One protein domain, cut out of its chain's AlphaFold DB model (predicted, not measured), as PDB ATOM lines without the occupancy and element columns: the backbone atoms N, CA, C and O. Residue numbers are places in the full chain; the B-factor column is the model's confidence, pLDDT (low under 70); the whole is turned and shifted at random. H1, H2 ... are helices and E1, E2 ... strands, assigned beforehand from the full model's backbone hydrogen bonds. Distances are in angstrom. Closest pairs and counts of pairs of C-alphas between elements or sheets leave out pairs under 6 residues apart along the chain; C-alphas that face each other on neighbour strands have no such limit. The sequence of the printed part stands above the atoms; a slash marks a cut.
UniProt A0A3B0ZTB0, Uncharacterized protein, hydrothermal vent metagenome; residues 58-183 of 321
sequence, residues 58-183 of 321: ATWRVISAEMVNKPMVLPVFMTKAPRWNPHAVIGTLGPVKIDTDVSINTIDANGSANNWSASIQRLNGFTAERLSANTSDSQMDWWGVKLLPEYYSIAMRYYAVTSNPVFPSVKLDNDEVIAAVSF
ATOM      1  N   ALA A  58     -30.004 -16.460  21.177       87.81
ATOM      2  CA  ALA A  58     -30.467 -15.117  20.908       87.81
ATOM      3  C   ALA A  58     -30.972 -14.467  22.194       87.81
ATOM      4  O   ALA A  58     -31.774 -15.020  22.935       87.81
ATOM      5  N   THR A  59     -30.489 -13.259  22.447       91.94
ATOM      6  CA  THR A  59     -30.897 -12.439  23.586       91.94
ATOM      7  C   THR A  59     -31.160 -11.023  23.107       91.94
ATOM      8  O   THR A  59     -30.596 -10.574  22.098       91.94
ATOM      9  N   TRP A  60     -32.032 -10.315  23.823       95.56
ATOM     10  CA  TRP A  60     -32.256  -8.900  23.575       95.56
ATOM     11  C   TRP A  60     -30.971  -8.111  23.800       95.56
ATOM     12  O   TRP A  60     -30.297  -8.226  24.820       95.56
ATOM     13  N   ARG A  61     -30.636  -7.278  22.819       95.06
ATOM     14  CA  ARG A  61     -29.492  -6.373  22.854       95.06
ATOM     15  C   ARG A  61     -30.001  -4.946  22.787       95.06
ATOM     16  O   ARG A  61     -30.466  -4.505  21.734       95.06
ATOM     17  N   VAL A  62     -29.899  -4.247  23.911       96.19
ATOM     18  CA  VAL A  62     -30.322  -2.850  24.059       96.19
ATOM     19  C   VAL A  62     -29.236  -1.925  23.527       96.19
ATOM     20  O   VAL A  62     -28.060  -2.107  23.844       96.19
ATOM     21  N   ILE A  63     -29.610  -0.928  22.726       95.62
ATOM     22  CA  ILE A  63     -28.683   0.142  22.347       95.62
ATOM     23  C   ILE A  63     -28.415   0.990  23.592       95.62
ATOM     24  O   ILE A  63     -29.274   1.739  24.037       95.62
ATOM     25  N   SER A  64     -27.216   0.847  24.148       96.44
ATOM     26  CA  SER A  64     -26.776   1.495  25.384       96.44
ATOM     27  C   SER A  64     -25.378   2.097  25.234       96.44
ATOM     28  O   SER A  64     -24.668   1.815  24.259       96.44
ATOM     29  N   ALA A  65     -24.938   2.865  26.238       96.25
ATOM     30  CA  ALA A  65     -23.557   3.347  26.331       96.25
ATOM     31  C   ALA A  65     -22.539   2.205  26.178       96.25
ATOM     32  O   ALA A  65     -21.599   2.301  25.389       96.25
ATOM     33  N   GLU A  66     -22.754   1.094  26.889       96.06
ATOM     34  CA  GLU A  66     -21.872  -0.076  26.852       96.06
ATOM     35  C   GLU A  66     -21.779  -0.669  25.440       96.06
ATOM     36  O   GLU A  66     -20.695  -1.017  24.971       96.06
ATOM     37  N   MET A  67     -22.908  -0.749  24.727       94.81
ATOM     38  CA  MET A  67     -22.927  -1.229  23.350       94.81
ATOM     39  C   MET A  67     -22.155  -0.288  22.422       94.81
ATOM     40  O   MET A  67     -21.321  -0.753  21.646       94.81
ATOM     41  N   VAL A  68     -22.427   1.017  22.487       94.88
ATOM     42  CA  VAL A  68     -21.839   2.007  21.573       94.88
ATOM     43  C   VAL A  68     -20.338   2.199  21.819       94.88
ATOM     44  O   VAL A  68     -19.604   2.497  20.878       94.88
ATOM     45  N   ASN A  69     -19.863   1.951  23.043       94.50
ATOM     46  CA  ASN A  69     -18.443   1.995  23.395       94.50
ATOM     47  C   ASN A  69     -17.628   0.814  22.833       94.50
ATOM     48  O   ASN A  69     -16.399   0.879  22.815       94.50
ATOM     49  N   LYS A  70     -18.272  -0.259  22.355       95.06
ATOM     50  CA  LYS A  70     -17.556  -1.376  21.721       95.06
ATOM     51  C   LYS A  70     -16.955  -0.923  20.381       95.06
ATOM     52  O   LYS A  70     -17.634  -0.240  19.605       95.06
ATOM     53  N   PRO A  71     -15.712  -1.329  20.055       92.56
ATOM     54  CA  PRO A  71     -15.093  -0.992  18.777       92.56
ATOM     55  C   PRO A  71     -15.994  -1.359  17.596       92.56
ATOM     56  O   PRO A  71     -16.699  -2.367  17.624       92.56
ATOM     57  N   MET A  72     -15.967  -0.537  16.547       93.50
ATOM     58  CA  MET A  72     -16.746  -0.704  15.310       93.50
ATOM     59  C   MET A  72     -18.272  -0.587  15.432       93.50
ATOM     60  O   MET A  72     -18.928  -0.393  14.409       93.50
ATOM     61  N   VAL A  73     -18.857  -0.602  16.633       94.12
ATOM     62  CA  VAL A  73     -20.309  -0.442  16.794       94.12
ATOM     63  C   VAL A  73     -20.764   0.945  16.351       94.12
ATOM     64  O   VAL A  73     -21.673   1.061  15.526       94.12
ATOM     65  N   LEU A  74     -20.096   2.002  16.822       95.62
ATOM     66  CA  LEU A  74     -20.437   3.367  16.428       95.62
ATOM     67  C   LEU A  74     -20.293   3.600  14.905       95.62
ATOM     68  O   LEU A  74     -21.264   4.054  14.300       95.62
ATOM     69  N   PRO A  75     -19.183   3.235  14.226       95.94
ATOM     70  CA  PRO A  75     -19.101   3.276  12.759       95.94
ATOM     71  C   PRO A  75     -20.238   2.543  12.026       95.94
ATOM     72  O   PRO A  75     -20.759   3.039  11.023       95.94
ATOM     73  N   VAL A  76     -20.670   1.384  12.534       95.12
ATOM     74  CA  VAL A  76     -21.810   0.650  11.969       95.12
ATOM     75  C   VAL A  76     -23.105   1.456  12.116       95.12
ATOM     76  O   VAL A  76     -23.852   1.583  11.142       95.12
ATOM     77  N   PHE A  77     -23.372   2.050  13.281       94.31
ATOM     78  CA  PHE A  77     -24.547   2.909  13.467       94.31
ATOM     79  C   PHE A  77     -24.509   4.143  12.563       94.31
ATOM     80  O   PHE A  77     -25.486   4.417  11.865       94.31
ATOM     81  N   MET A  78     -23.355   4.804  12.474       95.62
ATOM     82  CA  MET A  78     -23.139   6.001  11.652       95.62
ATOM     83  C   MET A  78     -23.206   5.746  10.137       95.62
ATOM     84  O   MET A  78     -23.137   6.691   9.357       95.62
ATOM     85  N   THR A  79     -23.366   4.495   9.695       94.31
ATOM     86  CA  THR A  79     -23.577   4.137   8.278       94.31
ATOM     87  C   THR A  79     -24.914   3.446   8.010       94.31
ATOM     88  O   THR A  79     -25.465   3.560   6.911       94.31
ATOM     89  N   LYS A  80     -25.467   2.716   8.990       89.75
ATOM     90  CA  LYS A  80     -26.760   2.028   8.856       89.75
ATOM     91  C   LYS A  80     -27.951   2.894   9.251       89.75
ATOM     92  O   LYS A  80     -28.959   2.860   8.550       89.75
ATOM     93  N   ALA A  81     -27.839   3.635  10.347       86.19
ATOM     94  CA  ALA A  81     -28.918   4.429  10.924       86.19
ATOM     95  C   ALA A  81     -28.361   5.752  11.482       86.19
ATOM     96  O   ALA A  81     -28.419   5.995  12.685       86.19
ATOM     97  N   PRO A  82     -27.804   6.620  10.618       88.06
ATOM     98  CA  PRO A  82     -26.997   7.754  11.061       88.06
ATOM     99  C   PRO A  82     -27.823   8.927  11.618       88.06
ATOM    100  O   PRO A  82     -27.258   9.932  12.042       88.06
ATOM    101  N   ARG A  83     -29.160   8.834  11.616       93.25
ATOM    102  CA  ARG A  83     -30.048   9.768  12.325       93.25
ATOM    103  C   ARG A  83     -30.538   9.109  13.604       93.25
ATOM    104  O   ARG A  83     -31.556   8.415  13.606       93.25
ATOM    105  N   TRP A  84     -29.782   9.322  14.676       94.56
ATOM    106  CA  TRP A  84     -30.088   8.808  16.008       94.56
ATOM    107  C   TRP A  84     -31.495   9.189  16.446       94.56
ATOM    108  O   TRP A  84     -31.949  10.299  16.173       94.56
ATOM    109  N   ASN A  85     -32.182   8.285  17.132       95.12
ATOM    110  CA  ASN A  85     -33.492   8.548  17.704       95.12
ATOM    111  C   ASN A  85     -33.370   8.558  19.234       95.12
ATOM    112  O   ASN A  85     -33.607   7.519  19.844       95.12
ATOM    113  N   PRO A  86     -32.972   9.689  19.844       96.56
ATOM    114  CA  PRO A  86     -32.746   9.750  21.289       96.56
ATOM    115  C   PRO A  86     -34.038   9.590  22.107       96.56
ATOM    116  O   PRO A  86     -33.987   9.322  23.303       96.56
ATOM    117  N   HIS A  87     -35.193   9.706  21.448       96.19
ATOM    118  CA  HIS A  87     -36.528   9.597  22.042       96.19
ATOM    119  C   HIS A  87     -37.030   8.169  22.191       96.19
ATOM    120  O   HIS A  87     -38.012   7.946  22.892       96.19
ATOM    121  N   ALA A  88     -36.398   7.212  21.503       95.75
ATOM    122  CA  ALA A  88     -36.801   5.817  21.567       95.75
ATOM    123  C   ALA A  88     -35.725   4.968  22.227       95.75
ATOM    124  O   ALA A  88     -34.558   5.039  21.838       95.75
ATOM    125  N   VAL A  89     -36.116   4.113  23.164       97.19
ATOM    126  CA  VAL A  89     -35.268   3.006  23.599       97.19
ATOM    127  C   VAL A  89     -35.358   1.907  22.548       97.19
ATOM    128  O   VAL A  89     -36.450   1.531  22.121       97.19
ATOM    129  N   ILE A  90     -34.209   1.413  22.086       96.25
ATOM    130  CA  ILE A  90     -34.142   0.474  20.964       96.25
ATOM    131  C   ILE A  90     -33.493  -0.826  21.415       96.25
ATOM    132  O   ILE A  90     -32.373  -0.833  21.929       96.25
ATOM    133  N   GLY A  91     -34.182  -1.933  21.155       96.25
ATOM    134  CA  GLY A  91     -33.689  -3.286  21.378       96.25
ATOM    135  C   GLY A  91     -33.649  -4.067  20.080       96.25
ATOM    136  O   GLY A  91     -34.480  -3.873  19.193       96.25
ATOM    137  N   THR A  92     -32.677  -4.962  19.961       94.94
ATOM    138  CA  THR A  92     -32.597  -5.902  18.841       94.94
ATOM    139  C   THR A  92     -32.440  -7.327  19.339       94.94
ATOM    140  O   THR A  92     -31.616  -7.588  20.214       94.94
ATOM    141  N   LEU A  93     -33.195  -8.244  18.752       94.75
ATOM    142  CA  LEU A  93     -33.101  -9.678  18.969       94.75
ATOM    143  C   LEU A  93     -32.640 -10.356  17.679       94.75
ATOM    144  O   LEU A  93     -33.065  -9.992  16.582       94.75
ATOM    145  N   GLY A  94     -31.765 -11.346  17.816       90.62
ATOM    146  CA  GLY A  94     -31.240 -12.132  16.707       90.62
ATOM    147  C   GLY A  94     -29.836 -11.724  16.254       90.62
ATOM    148  O   GLY A  94     -29.191 -10.925  16.929       90.62
ATOM    149  N   PRO A  95     -29.321 -12.274  15.144       91.69
ATOM    150  CA  PRO A  95     -30.067 -13.105  14.206       91.69
ATOM    151  C   PRO A  95     -30.594 -14.400  14.837       91.69
ATOM    152  O   PRO A  95     -29.864 -15.049  15.575       91.69
ATOM    153  N   VAL A  96     -31.854 -14.734  14.560       91.81
ATOM    154  CA  VAL A  96     -32.527 -15.988  14.942       91.81
ATOM    155  C   VAL A  96     -32.955 -16.714  13.679       91.81
ATOM    156  O   VAL A  96     -33.364 -16.057  12.719       91.81
ATOM    157  N   LYS A  97     -32.846 -18.040  13.662       92.31
ATOM    158  CA  LYS A  97     -33.460 -18.853  12.612       92.31
ATOM    159  C   LYS A  97     -34.954 -18.968  12.920       92.31
ATOM    160  O   LYS A  97     -35.301 -19.197  14.070       92.31
ATOM    161  N   ILE A  98     -35.796 -18.753  11.916       93.06
ATOM    162  CA  ILE A  98     -37.247 -18.939  11.998       93.06
ATOM    163  C   ILE A  98     -37.624 -19.835  10.833       93.06
ATOM    164  O   ILE A  98     -37.275 -19.504   9.697       93.06
ATOM    165  N   ASP A  99     -38.299 -20.946  11.103       94.19
ATOM    166  CA  ASP A  99     -38.719 -21.899  10.077       94.19
ATOM    167  C   ASP A  99     -40.147 -21.617   9.579       94.19
ATOM    168  O   ASP A  99     -40.429 -21.766   8.390       94.19
ATOM    169  N   THR A 100     -41.043 -21.161  10.450       93.81
ATOM    170  CA  THR A 100     -42.478 -21.043  10.170       93.81
ATOM    171  C   THR A 100     -43.120 -19.801  10.763       93.81
ATOM    172  O   THR A 100     -43.805 -19.075  10.037       93.81
ATOM    173  N   ASP A 101     -42.922 -19.530  12.051       94.19
ATOM    174  CA  ASP A 101     -43.623 -18.450  12.733       94.19
ATOM    175  C   ASP A 101     -42.819 -17.805  13.857       94.19
ATOM    176  O   ASP A 101     -41.889 -18.364  14.436       94.19
ATOM    177  N   VAL A 102     -43.189 -16.562  14.131       95.19
ATOM    178  CA  VAL A 102     -42.703 -15.800  15.270       95.19
ATOM    179  C   VAL A 102     -43.868 -15.090  15.917       95.19
ATOM    180  O   VAL A 102     -44.691 -14.492  15.223       95.19
ATOM    181  N   SER A 103     -43.909 -15.125  17.244       95.12
ATOM    182  CA  SER A 103     -44.889 -14.377  18.019       95.12
ATOM    183  C   SER A 103     -44.224 -13.488  19.062       95.12
ATOM    184  O   SER A 103     -43.300 -13.912  19.752       95.12
ATOM    185  N   ILE A 104     -44.699 -12.251  19.192       95.19
ATOM    186  CA  ILE A 104     -44.212 -11.267  20.167       95.19
ATOM    187  C   ILE A 104     -45.284 -11.061  21.235       95.19
ATOM    188  O   ILE A 104     -46.437 -10.805  20.887       95.19
ATOM    189  N   ASN A 105     -44.906 -11.144  22.513       95.12
ATOM    190  CA  ASN A 105     -45.806 -10.844  23.624       95.12
ATOM    191  C   ASN A 105     -46.116  -9.339  23.654       95.12
ATOM    192  O   ASN A 105     -45.256  -8.507  23.956       95.12
ATOM    193  N   THR A 106     -47.348  -8.983  23.318       94.69
ATOM    194  CA  THR A 106     -47.814  -7.596  23.249       94.69
ATOM    195  C   THR A 106     -48.205  -7.049  24.617       94.69
ATOM    196  O   THR A 106     -48.128  -5.836  24.801       94.69
ATOM    197  N   ILE A 107     -48.516  -7.902  25.602       94.50
ATOM    198  CA  ILE A 107     -48.728  -7.478  26.998       94.50
ATOM    199  C   ILE A 107     -47.443  -6.857  27.547       94.50
ATOM    200  O   ILE A 107     -47.469  -5.736  28.055       94.50
ATOM    201  N   ASP A 108     -46.312  -7.550  27.378       95.56
ATOM    202  CA  ASP A 108     -44.999  -7.073  27.828       95.56
ATOM    203  C   ASP A 108     -44.673  -5.705  27.200       95.56
ATOM    204  O   ASP A 108     -44.200  -4.787  27.873       95.56
ATOM    205  N   ALA A 109     -44.964  -5.541  25.903       95.00
ATOM    206  CA  ALA A 109     -44.712  -4.296  25.189       95.00
ATOM    207  C   ALA A 109     -45.637  -3.150  25.627       95.00
ATOM    208  O   ALA A 109     -45.150  -2.044  25.867       95.00
ATOM    209  N   ASN A 110     -46.936  -3.420  25.787       94.12
ATOM    210  CA  ASN A 110     -47.925  -2.452  26.266       94.12
ATOM    211  C   ASN A 110     -47.647  -2.011  27.712       94.12
ATOM    212  O   ASN A 110     -47.842  -0.846  28.042       94.12
ATOM    213  N   GLY A 111     -47.149  -2.910  28.568       95.06
ATOM    214  CA  GLY A 111     -46.759  -2.579  29.944       95.06
ATOM    215  C   GLY A 111     -45.449  -1.786  30.058       95.06
ATOM    216  O   GLY A 111     -45.185  -1.158  31.086       95.06
ATOM    217  N   SER A 112     -44.623  -1.791  29.010       97.19
ATOM    218  CA  SER A 112     -43.278  -1.202  29.041       97.19
ATOM    219  C   SER A 112     -43.200   0.215  28.483       97.19
ATOM    220  O   SER A 112     -42.235   0.924  28.771       97.19
ATOM    221  N   ALA A 113     -44.170   0.640  27.672       95.88
ATOM    222  CA  ALA A 113     -44.152   1.955  27.042       95.88
ATOM    223  C   ALA A 113     -45.537   2.392  26.564       95.88
ATOM    224  O   ALA A 113     -46.337   1.570  26.121       95.88
ATOM    225  N   ASN A 114     -45.770   3.706  26.532       92.25
ATOM    226  CA  ASN A 114     -47.018   4.264  25.996       92.25
ATOM    227  C   ASN A 114     -47.160   4.047  24.485       92.25
ATOM    228  O   ASN A 114     -48.271   4.015  23.958       92.25
ATOM    229  N   ASN A 115     -46.039   3.955  23.768       93.38
ATOM    230  CA  ASN A 115     -46.040   3.716  22.335       93.38
ATOM    231  C   ASN A 115     -44.818   2.895  21.929       93.38
ATOM    232  O   ASN A 115     -43.711   3.093  22.438       93.38
ATOM    233  N   TRP A 116     -45.015   1.968  21.002       94.25
ATOM    234  CA  TRP A 116     -43.973   1.048  20.587       94.25
ATOM    235  C   TRP A 116     -44.171   0.540  19.170       94.25
ATOM    236  O   TRP A 116     -45.281   0.525  18.630       94.25
ATOM    237  N   SER A 117     -43.072   0.096  18.565       93.81
ATOM    238  CA  SER A 117     -43.127  -0.654  17.319       93.81
ATOM    239  C   SER A 117     -42.084  -1.755  17.229       93.81
ATOM    240  O   SER A 117     -40.978  -1.652  17.761       93.81
ATOM    241  N   ALA A 118     -42.471  -2.818  16.535       93.94
ATOM    242  CA  ALA A 118     -41.671  -3.978  16.206       93.94
ATOM    243  C   ALA A 118     -41.456  -4.034  14.692       93.94
ATOM    244  O   ALA A 118     -42.368  -3.813  13.894       93.94
ATOM    245  N   SER A 119     -40.246  -4.390  14.276       92.88
ATOM    246  CA  SER A 119     -39.964  -4.729  12.884       92.88
ATOM    247  C   SER A 119     -39.184  -6.028  12.808       92.88
ATOM    248  O   SER A 119     -38.150  -6.168  13.461       92.88
ATOM    249  N   ILE A 120     -39.661  -6.954  11.983       93.69
ATOM    250  CA  ILE A 120     -38.968  -8.201  11.685       93.69
ATOM    251  C   ILE A 120     -38.220  -8.003  10.373       93.69
ATOM    252  O   ILE A 120     -38.806  -7.686   9.336       93.69
ATOM    253  N   GLN A 121     -36.900  -8.129  10.417       91.69
ATOM    254  CA  GLN A 121     -36.004  -7.813   9.313       91.69
ATOM    255  C   GLN A 121     -35.219  -9.052   8.911       91.69
ATOM    256  O   GLN A 121     -34.659  -9.740   9.758       91.69
ATOM    257  N   ARG A 122     -35.125  -9.306   7.610       89.50
ATOM    258  CA  ARG A 122     -34.210 -10.309   7.060       89.50
ATOM    259  C   ARG A 122     -32.763  -9.854   7.239       89.50
ATOM    260  O   ARG A 122     -32.484  -8.654   7.327       89.50
ATOM    261  N   LEU A 123     -31.813 -10.788   7.206       82.25
ATOM    262  CA  LEU A 123     -30.380 -10.470   7.318       82.25
ATOM    263  C   LEU A 123     -29.856  -9.518   6.228       82.25
ATOM    264  O   LEU A 123     -28.910  -8.763   6.465       82.25
ATOM    265  N   ASN A 124     -30.481  -9.520   5.051       77.25
ATOM    266  CA  ASN A 124     -30.174  -8.590   3.959       77.25
ATOM    267  C   ASN A 124     -30.695  -7.152   4.205       77.25
ATOM    268  O   ASN A 124     -30.399  -6.248   3.423       77.25
ATOM    269  N   GLY A 125     -31.420  -6.923   5.305       74.50
ATOM    270  CA  GLY A 125     -31.922  -5.623   5.740       74.50
ATOM    271  C   GLY A 125     -33.319  -5.262   5.231       74.50
ATOM    272  O   GLY A 125     -33.792  -4.167   5.540       74.50
ATOM    273  N   PHE A 126     -33.990  -6.134   4.473       80.75
ATOM    274  CA  PHE A 126     -35.388  -5.911   4.098       80.75
ATOM    275  C   PHE A 126     -36.316  -6.212   5.277       80.75
ATOM    276  O   PHE A 126     -36.172  -7.230   5.953       80.75
ATOM    277  N   THR A 127     -37.281  -5.324   5.526       82.00
ATOM    278  CA  THR A 127     -38.341  -5.597   6.500       82.00
ATOM    279  C   THR A 127     -39.296  -6.633   5.918       82.00
ATOM    280  O   THR A 127     -39.847  -6.401   4.846       82.00
ATOM    281  N   ALA A 128     -39.463  -7.753   6.617       83.94
ATOM    282  CA  ALA A 128     -40.475  -8.748   6.302       83.94
ATOM    283  C   ALA A 128     -41.836  -8.273   6.810       83.94
ATOM    284  O   ALA A 128     -42.759  -8.155   6.019       83.94
ATOM    285  N   GLU A 129     -41.916  -7.911   8.094       88.81
ATOM    286  CA  GLU A 129     -43.173  -7.539   8.746       88.81
ATOM    287  C   GLU A 129     -42.982  -6.441   9.797       88.81
ATOM    288  O   GLU A 129     -41.869  -6.204  10.287       88.81
ATOM    289  N   ARG A 130     -44.073  -5.735  10.115       88.19
ATOM    290  CA  ARG A 130     -44.099  -4.654  11.111       88.19
ATOM    291  C   ARG A 130     -45.355  -4.707  11.959       88.19
ATOM    292  O   ARG A 130     -46.439  -4.959  11.447       88.19
ATOM    293  N   LEU A 131     -45.187  -4.345  13.222       88.44
ATOM    294  CA  LEU A 131     -46.267  -4.107  14.164       88.44
ATOM    295  C   LEU A 131     -46.005  -2.801  14.900       88.44
ATOM    296  O   LEU A 131     -44.862  -2.461  15.192       88.44
ATOM    297  N   SER A 132     -47.063  -2.087  15.239       85.50
ATOM    298  CA  SER A 132     -47.004  -0.950  16.149       85.50
ATOM    299  C   SER A 132     -48.186  -0.985  17.103       85.50
ATOM    300  O   SER A 132     -49.211  -1.584  16.770       85.50
ATOM    301  N   ALA A 133     -48.077  -0.272  18.222       83.69
ATOM    302  CA  ALA A 133     -49.177  -0.073  19.166       83.69
ATOM    303  C   ALA A 133     -50.449   0.498  18.496       83.69
ATOM    304  O   ALA A 133     -51.562   0.271  18.956       83.69
ATOM    305  N   ASN A 134     -50.299   1.212  17.373       77.62
ATOM    306  CA  ASN A 134     -51.413   1.788  16.611       77.62
ATOM    307  C   ASN A 134     -52.164   0.769  15.748       77.62
ATOM    308  O   ASN A 134     -53.280   1.031  15.311       77.62
ATOM    309  N   THR A 135     -51.519  -0.351  15.430       75.88
ATOM    310  CA  THR A 135     -52.047  -1.390  14.535       75.88
ATOM    311  C   THR A 135     -52.326  -2.699  15.265       75.88
ATOM    312  O   THR A 135     -52.944  -3.584  14.682       75.88
ATOM    313  N   SER A 136     -51.833  -2.854  16.495       72.94
ATOM    314  CA  SER A 136     -52.137  -4.001  17.344       72.94
ATOM    315  C   SER A 136     -53.542  -3.874  17.916       72.94
ATOM    316  O   SER A 136     -53.898  -2.822  18.449       72.94
ATOM    317  N   ASP A 137     -54.310  -4.958  17.867       74.88
ATOM    318  CA  ASP A 137     -55.503  -5.081  18.696       74.88
ATOM    319  C   ASP A 137     -55.070  -5.099  20.168       74.88
ATOM    320  O   ASP A 137     -54.267  -5.938  20.577       74.88
ATOM    321  N   SER A 138     -55.576  -4.151  20.959       68.06
ATOM    322  CA  SER A 138     -55.264  -4.026  22.388       68.06
ATOM    323  C   SER A 138     -55.618  -5.268  23.211       68.06
ATOM    324  O   SER A 138     -55.120  -5.405  24.323       68.06
ATOM    325  N   GLN A 139     -56.465  -6.157  22.681       74.94
ATOM    326  CA  GLN A 139     -56.865  -7.406  23.333       74.94
ATOM    327  C   GLN A 139     -55.989  -8.607  22.951       74.94
ATOM    328  O   GLN A 139     -56.197  -9.706  23.458       74.94
ATOM    329  N   MET A 140     -55.031  -8.432  22.039       84.75
ATOM    330  CA  MET A 140     -54.147  -9.511  21.621       84.75
ATOM    331  C   MET A 140     -52.986  -9.639  22.610       84.75
ATOM    332  O   MET A 140     -52.248  -8.676  22.810       84.75
ATOM    333  N   ASP A 141     -52.799 -10.830  23.183       92.44
ATOM    334  CA  ASP A 141     -51.678 -11.134  24.093       92.44
ATOM    335  C   ASP A 141     -50.376 -11.434  23.337       92.44
ATOM    336  O   ASP A 141     -49.274 -11.131  23.797       92.44
ATOM    337  N   TRP A 142     -50.513 -12.052  22.163       93.44
ATOM    338  CA  TRP A 142     -49.411 -12.457  21.300       93.44
ATOM    339  C   TRP A 142     -49.706 -12.068  19.860       93.44
ATOM    340  O   TRP A 142     -50.667 -12.554  19.264       93.44
ATOM    341  N   TRP A 143     -48.839 -11.249  19.272       92.88
ATOM    342  CA  TRP A 143     -48.878 -10.992  17.839       92.88
ATOM    343  C   TRP A 143     -48.014 -12.002  17.099       92.88
ATOM    344  O   TRP A 143     -46.790 -11.954  17.217       92.88
ATOM    345  N   GLY A 144     -48.660 -12.889  16.343       92.38
ATOM    346  CA  GLY A 144     -48.021 -13.930  15.544       92.38
ATOM    347  C   GLY A 144     -47.950 -13.595  14.057       92.38
ATOM    348  O   GLY A 144     -48.879 -13.027  13.480       92.38
ATOM    349  N   VAL A 145     -46.853 -13.995  13.420       93.19
ATOM    350  CA  VAL A 145     -46.592 -13.806  11.992       93.19
ATOM    351  C   VAL A 145     -45.988 -15.069  11.403       93.19
ATOM    352  O   VAL A 145     -45.020 -15.601  11.940       93.19
ATOM    353  N   LYS A 146     -46.500 -15.493  10.242       94.50
ATOM    354  CA  LYS A 146     -45.882 -16.553   9.438       94.50
ATOM    355  C   LYS A 146     -44.786 -15.985   8.545       94.50
ATOM    356  O   LYS A 146     -45.012 -15.007   7.834       94.50
ATOM    357  N   LEU A 147     -43.622 -16.618   8.551       94.56
ATOM    358  CA  LEU A 147     -42.446 -16.198   7.795       94.56
ATOM    359  C   LEU A 147     -41.897 -17.355   6.961       94.56
ATOM    360  O   LEU A 147     -42.175 -18.521   7.213       94.56
ATOM    361  N   LEU A 148     -41.114 -17.015   5.937       93.69
ATOM    362  CA  LEU A 148     -40.365 -18.019   5.182       93.69
ATOM    363  C   LEU A 148     -39.154 -18.491   6.001       93.69
ATOM    364  O   LEU A 148     -38.555 -17.637   6.661       93.69
ATOM    365  N   PRO A 149     -38.733 -19.765   5.875       94.38
ATOM    366  CA  PRO A 149     -37.538 -20.277   6.536       94.38
ATOM    367  C   PRO A 149     -36.288 -19.435   6.222       94.38
ATOM    368  O   PRO A 149     -35.759 -19.478   5.109       94.38
ATOM    369  N   GLU A 150     -35.812 -18.635   7.178       92.81
ATOM    370  CA  GLU A 150     -34.631 -17.771   7.027       92.81
ATOM    371  C   GLU A 150     -34.115 -17.302   8.403       92.81
ATOM    372  O   GLU A 150     -34.702 -17.574   9.449       92.81
ATOM    373  N   TYR A 151     -33.001 -16.569   8.411       91.38
ATOM    374  CA  TYR A 151     -32.558 -15.827   9.585       91.38
ATOM    375  C   TYR A 151     -33.146 -14.417   9.595       91.38
ATOM    376  O   TYR A 151     -32.987 -13.643   8.641       91.38
ATOM    377  N   TYR A 152     -33.720 -14.050  10.733       92.88
ATOM    378  CA  TYR A 152     -34.330 -12.750  10.960       92.88
ATOM    379  C   TYR A 152     -33.722 -12.047  12.167       92.88
ATOM    380  O   TYR A 152     -33.063 -12.636  13.019       92.88
ATOM    381  N   SER A 153     -33.919 -10.739  12.232       92.94
ATOM    382  CA  SER A 153     -33.680  -9.919  13.411       92.94
ATOM    383  C   SER A 153     -34.949  -9.151  13.738       92.94
ATOM    384  O   SER A 153     -35.586  -8.599  12.842       92.94
ATOM    385  N   ILE A 154     -35.298  -9.090  15.014       94.69
ATOM    386  CA  ILE A 154     -36.435  -8.313  15.501       94.69
ATOM    387  C   ILE A 154     -35.874  -7.035  16.104       94.69
ATOM    388  O   ILE A 154     -34.988  -7.088  16.951       94.69
ATOM    389  N   ALA A 155     -36.349  -5.880  15.657       94.38
ATOM    390  CA  ALA A 155     -36.000  -4.596  16.247       94.38
ATOM    391  C   ALA A 155     -37.240  -3.975  16.885       94.38
ATOM    392  O   ALA A 155     -38.237  -3.760  16.194       94.38
ATOM    393  N   MET A 156     -37.140  -3.673  18.177       95.56
ATOM    394  CA  MET A 156     -38.162  -3.009  18.981       95.56
ATOM    395  C   MET A 156     -37.765  -1.563  19.243       95.56
ATOM    396  O   MET A 156     -36.587  -1.264  19.465       95.56
ATOM    397  N   ARG A 157     -38.749  -0.668  19.232       95.56
ATOM    398  CA  ARG A 157     -38.611   0.738  19.615       95.56
ATOM    399  C   ARG A 157     -39.685   1.073  20.635       95.56
ATOM    400  O   ARG A 157     -40.854   0.843  20.354       95.56
ATOM    401  N   TYR A 158     -39.282   1.650  21.758       96.81
ATOM    402  CA  TYR A 158     -40.170   2.113  22.818       96.81
ATOM    403  C   TYR A 158     -40.070   3.621  22.996       96.81
ATOM    404  O   TYR A 158     -38.965   4.139  23.107       96.81
ATOM    405  N   TYR A 159     -41.208   4.304  23.062       95.56
ATOM    406  CA  TYR A 159     -41.321   5.735  23.342       95.56
ATOM    407  C   TYR A 159     -42.111   5.942  24.630       95.56
ATOM    408  O   TYR A 159     -43.114   5.261  24.842       95.56
ATOM    409  N   ALA A 160     -41.677   6.896  25.460       94.00
ATOM    410  CA  ALA A 160     -42.240   7.128  26.793       94.00
ATOM    411  C   ALA A 160     -42.334   5.813  27.596       94.00
ATOM    412  O   ALA A 160     -43.418   5.292  27.866       94.00
ATOM    413  N   VAL A 161     -41.158   5.248  27.897       96.44
ATOM    414  CA  VAL A 161     -41.013   4.007  28.671       96.44
ATOM    415  C   VAL A 161     -41.522   4.176  30.102       96.44
ATOM    416  O   VAL A 161     -41.428   5.260  30.679       96.44
ATOM    417  N   THR A 162     -42.047   3.097  30.679       96.62
ATOM    418  CA  THR A 162     -42.445   3.043  32.091       96.62
ATOM    419  C   THR A 162     -41.219   2.900  33.002       96.62
ATOM    420  O   THR A 162     -40.084   2.806  32.533       96.62
ATOM    421  N   SER A 163     -41.420   2.898  34.324       95.44
ATOM    422  CA  SER A 163     -40.321   2.810  35.298       95.44
ATOM    423  C   SER A 163     -39.617   1.449  35.318       95.44
ATOM    424  O   SER A 163     -38.444   1.384  35.669       95.44
ATOM    425  N   ASN A 164     -40.318   0.373  34.945       96.75
ATOM    426  CA  ASN A 164     -39.801  -1.000  34.956       96.75
ATOM    427  C   ASN A 164     -40.005  -1.666  33.588       96.75
ATOM    428  O   ASN A 164     -40.778  -2.622  33.481       96.75
ATOM    429  N   PRO A 165     -39.380  -1.144  32.525       97.62
ATOM    430  CA  PRO A 165     -39.687  -1.594  31.185       97.62
ATOM    431  C   PRO A 165     -38.947  -2.899  30.860       97.62
ATOM    432  O   PRO A 165     -37.830  -3.162  31.325       97.62
ATOM    433  N   VAL A 166     -39.570  -3.716  30.015       98.00
ATOM    434  CA  VAL A 166     -39.015  -4.969  29.506       98.00
ATOM    435  C   VAL A 166     -39.079  -5.000  27.983       98.00
ATOM    436  O   VAL A 166     -40.002  -4.485  27.359       98.00
ATOM    437  N   PHE A 167     -38.084  -5.613  27.351       97.88
ATOM    438  CA  PHE A 167     -38.280  -6.137  26.007       97.88
ATOM    439  C   PHE A 167     -39.100  -7.421  26.095       97.88
ATOM    440  O   PHE A 167     -38.888  -8.196  27.031       97.88
ATOM    441  N   PRO A 168     -40.021  -7.651  25.148       96.94
ATOM    442  CA  PRO A 168     -41.050  -8.657  25.303       96.94
ATOM    443  C   PRO A 168     -40.478 -10.056  25.128       96.94
ATOM    444  O   PRO A 168     -39.465 -10.261  24.448       96.94
ATOM    445  N   SER A 169     -41.179 -11.026  25.698       96.75
ATOM    446  CA  SER A 169     -40.950 -12.429  25.379       96.75
ATOM    447  C   SER A 169     -41.282 -12.696  23.905       96.75
ATOM    448  O   SER A 169     -42.218 -12.114  23.348       96.75
ATOM    449  N   VAL A 170     -40.517 -13.579  23.263       96.56
ATOM    450  CA  VAL A 170     -40.694 -13.947  21.850       96.56
ATOM    451  C   VAL A 170     -40.778 -15.462  21.728       96.56
ATOM    452  O   VAL A 170     -39.913 -16.160  22.249       96.56
ATOM    453  N   LYS A 171     -41.801 -15.958  21.030       95.62
ATOM    454  CA  LYS A 171     -41.943 -17.365  20.637       95.62
ATOM    455  C   LYS A 171     -41.441 -17.545  19.212       95.62
ATOM    456  O   LYS A 171     -41.824 -16.759  18.344       95.62
ATOM    457  N   LEU A 172     -40.619 -18.560  18.981       93.75
ATOM    458  CA  LEU A 172     -40.182 -18.995  17.656       93.75
ATOM    459  C   LEU A 172     -40.730 -20.400  17.400       93.75
ATOM    460  O   LEU A 172     -40.583 -21.273  18.255       93.75
ATOM    461  N   ASP A 173     -41.358 -20.595  16.239       90.94
ATOM    462  CA  ASP A 173     -41.809 -21.901  15.745       90.94
ATOM    463  C   ASP A 173     -42.625 -22.702  16.785       90.94
ATOM    464  O   ASP A 173     -42.437 -23.900  16.968       90.94
ATOM    465  N   ASN A 174     -43.531 -22.009  17.486       74.69
ATOM    466  CA  ASN A 174     -44.410 -22.482  18.571       74.69
ATOM    467  C   ASN A 174     -43.771 -23.050  19.859       74.69
ATOM    468  O   ASN A 174     -44.496 -23.141  20.851       74.69
ATOM    469  N   ASP A 175     -42.462 -23.322  19.910       75.69
ATOM    470  CA  ASP A 175     -41.849 -24.056  21.034       75.69
ATOM    471  C   ASP A 175     -40.687 -23.327  21.742       75.69
ATOM    472  O   ASP A 175     -40.522 -23.472  22.957       75.69
ATOM    473  N   GLU A 176     -39.885 -22.508  21.046       79.06
ATOM    474  CA  GLU A 176     -38.758 -21.802  21.677       79.06
ATOM    475  C   GLU A 176     -39.200 -20.437  22.214       79.06
ATOM    476  O   GLU A 176     -39.602 -19.555  21.454       79.06
ATOM    477  N   VAL A 177     -39.096 -20.241  23.533       85.62
ATOM    478  CA  VAL A 177     -39.396 -18.958  24.180       85.62
ATOM    479  C   VAL A 177     -38.106 -18.248  24.562       85.62
ATOM    480  O   VAL A 177     -37.399 -18.644  25.487       85.62
ATOM    481  N   ILE A 178     -37.845 -17.129  23.899       94.19
ATOM    482  CA  ILE A 178     -36.850 -16.158  24.336       94.19
ATOM    483  C   ILE A 178     -37.516 -15.280  25.392       94.19
ATOM    484  O   ILE A 178     -38.495 -14.585  25.108       94.19
ATOM    485  N   ALA A 179     -36.995 -15.334  26.615       95.06
ATOM    486  CA  ALA A 179     -37.563 -14.625  27.756       95.06
ATOM    487  C   ALA A 179     -37.488 -13.097  27.601       95.06
ATOM    488  O   ALA A 179     -36.567 -12.553  26.979       95.06
ATOM    489  N   ALA A 180     -38.447 -12.410  28.229       96.56
ATOM    490  CA  ALA A 180     -38.409 -10.967  28.404       96.56
ATOM    491  C   ALA A 180     -37.127 -10.513  29.121       96.56
ATOM    492  O   ALA A 180     -36.590 -11.206  29.988       96.56
ATOM    493  N   VAL A 181     -36.639  -9.322  28.768       97.06
ATOM    494  CA  VAL A 181     -35.411  -8.748  29.339       97.06
ATOM    495  C   VAL A 181     -35.691  -7.342  29.841       97.06
ATOM    496  O   VAL A 181     -36.004  -6.452  29.054       97.06
ATOM    497  N   SER A 182     -35.535  -7.132  31.147       97.12
ATOM    498  CA  SER A 182     -35.614  -5.807  31.763       97.12
ATOM    499  C   SER A 182     -34.476  -4.905  31.304       97.12
ATOM    500  O   SER A 182     -33.338  -5.356  31.146       97.12
ATOM    501  N   PHE A 183     -34.754  -3.616  31.173       96.31
ATOM    502  CA  PHE A 183     -33.734  -2.606  30.916       96.31
ATOM    503  C   PHE A 183     -33.998  -1.345  31.742       96.31
ATOM    504  O   PHE A 183     -35.099  -1.130  32.238       96.31
TER     505      PHE A 183
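This is residues 58 to 183 of the 321 residues of an uncharacterized protein of hydrothermal vent metagenome (UniProt A0A3B0ZTB0). Two antiparallel sheets stand face to face as a sandwich, a large wall of long strands in the order E1, E6, E3, E4 and a smaller sheet in the order E5, E2, E7, E8 that covers part of it. The short helix H3 covers another part of the large sheet at one end of the sandwich, while H1 and H2 lie out to one side, beyond E1. The printed part has 126 residues with three named helices and eight named strands, along the chain H1, H2, E1, E2, H3, E3, E4, E5, E6, E7, E8. The class is mixed, helices and strands; the whole is compact, with a radius of gyration of the C-alphas of 14.2 A, and its C-alphas span 37 by 34 by 23 A.

In the large sheet E6, the longest strand, holds residues 150 to 161 and measures 31.4 A, from C-alpha 150 at (-34.631, -17.771, 7.027) to C-alpha 161 at (-41.013, 4.007, 28.671). E1, residues 88 to 98, measures 26.5 A and bends by 60 degrees at residue 95. E3 is residues 113 to 122, 25.5 A, and E4 is residues 127 to 132, 13.8 A. In the other sheet E2 is residues 101 to 105, 13.5 A, and E5 is residues 142 to 146, 13.0 A. E7, residues 170 to 172, and E8, residues 176 to 178, are short; E8 ends at C-alpha 178, (-36.850, -16.158, 24.336). H1 is residues 65 to 68, beginning at C-alpha 65, (-23.557, 3.347, 26.331). H2 is residues 73 to 80, 10.5 A, and H3 is residues 106 to 112, 9.7 A.

The sheet E1, E6, E3, E4 is twisted, and E1 and E4 are its edge strands. E1 and E6 are antiparallel at 161 degrees, with N 91 and O 156 within hydrogen-bond range at 3.0 A. E6 and E3 are antiparallel at 164 degrees, with N 155 and O 119 at 2.9 A. E3 and E4 form a hairpin, with N 118 and O 131 at 2.8 A. This sheet and the sheet E5, E2, E7, E8 make a sandwich, two sheets face to face, with 22 pairs of C-alphas within 10 A and best planes 20 degrees apart. In the second sheet N 104 of E2 and O 143 of E5 are 2.9 A apart, and N 103 of E2 and O 171 of E7 also 2.9 A. E7 and E8 form a hairpin, with N 178 and O 170 at 2.8 A. H3 is on the large sheet at a height over the sheet of 9.2 A, only just over E3 alone, since 2 of its C-alphas fall on E6. It runs slantwise to the strands, at 43 degrees to E3 on the local plane; the closest C-alphas of the two are those of Ala 109 and Trp 116, 7.1 A apart. H3 only grazes the second sheet, with residues 106 to 108. H1 and H2 are close but not clearly touching, the C-alphas of Val 68 and Leu 74 being closest at 5.5 A; neither is on a sheet. In H2 and H3 every O i to N i+4 pair is within hydrogen-bond range, and H1 is too short for such a pair.

The C-alphas of Pro 71 and Gln 139, the two farthest apart, are 42.5 A from each other. Residues 61 to 62 pair with residues 91 to 92 of E1, and residues 166 to 167 with residues 181 to 182, both antiparallel. The printed part has no cut and no long link. The mean pLDDT of the printed part is 91.9, and residue 138 is under 70.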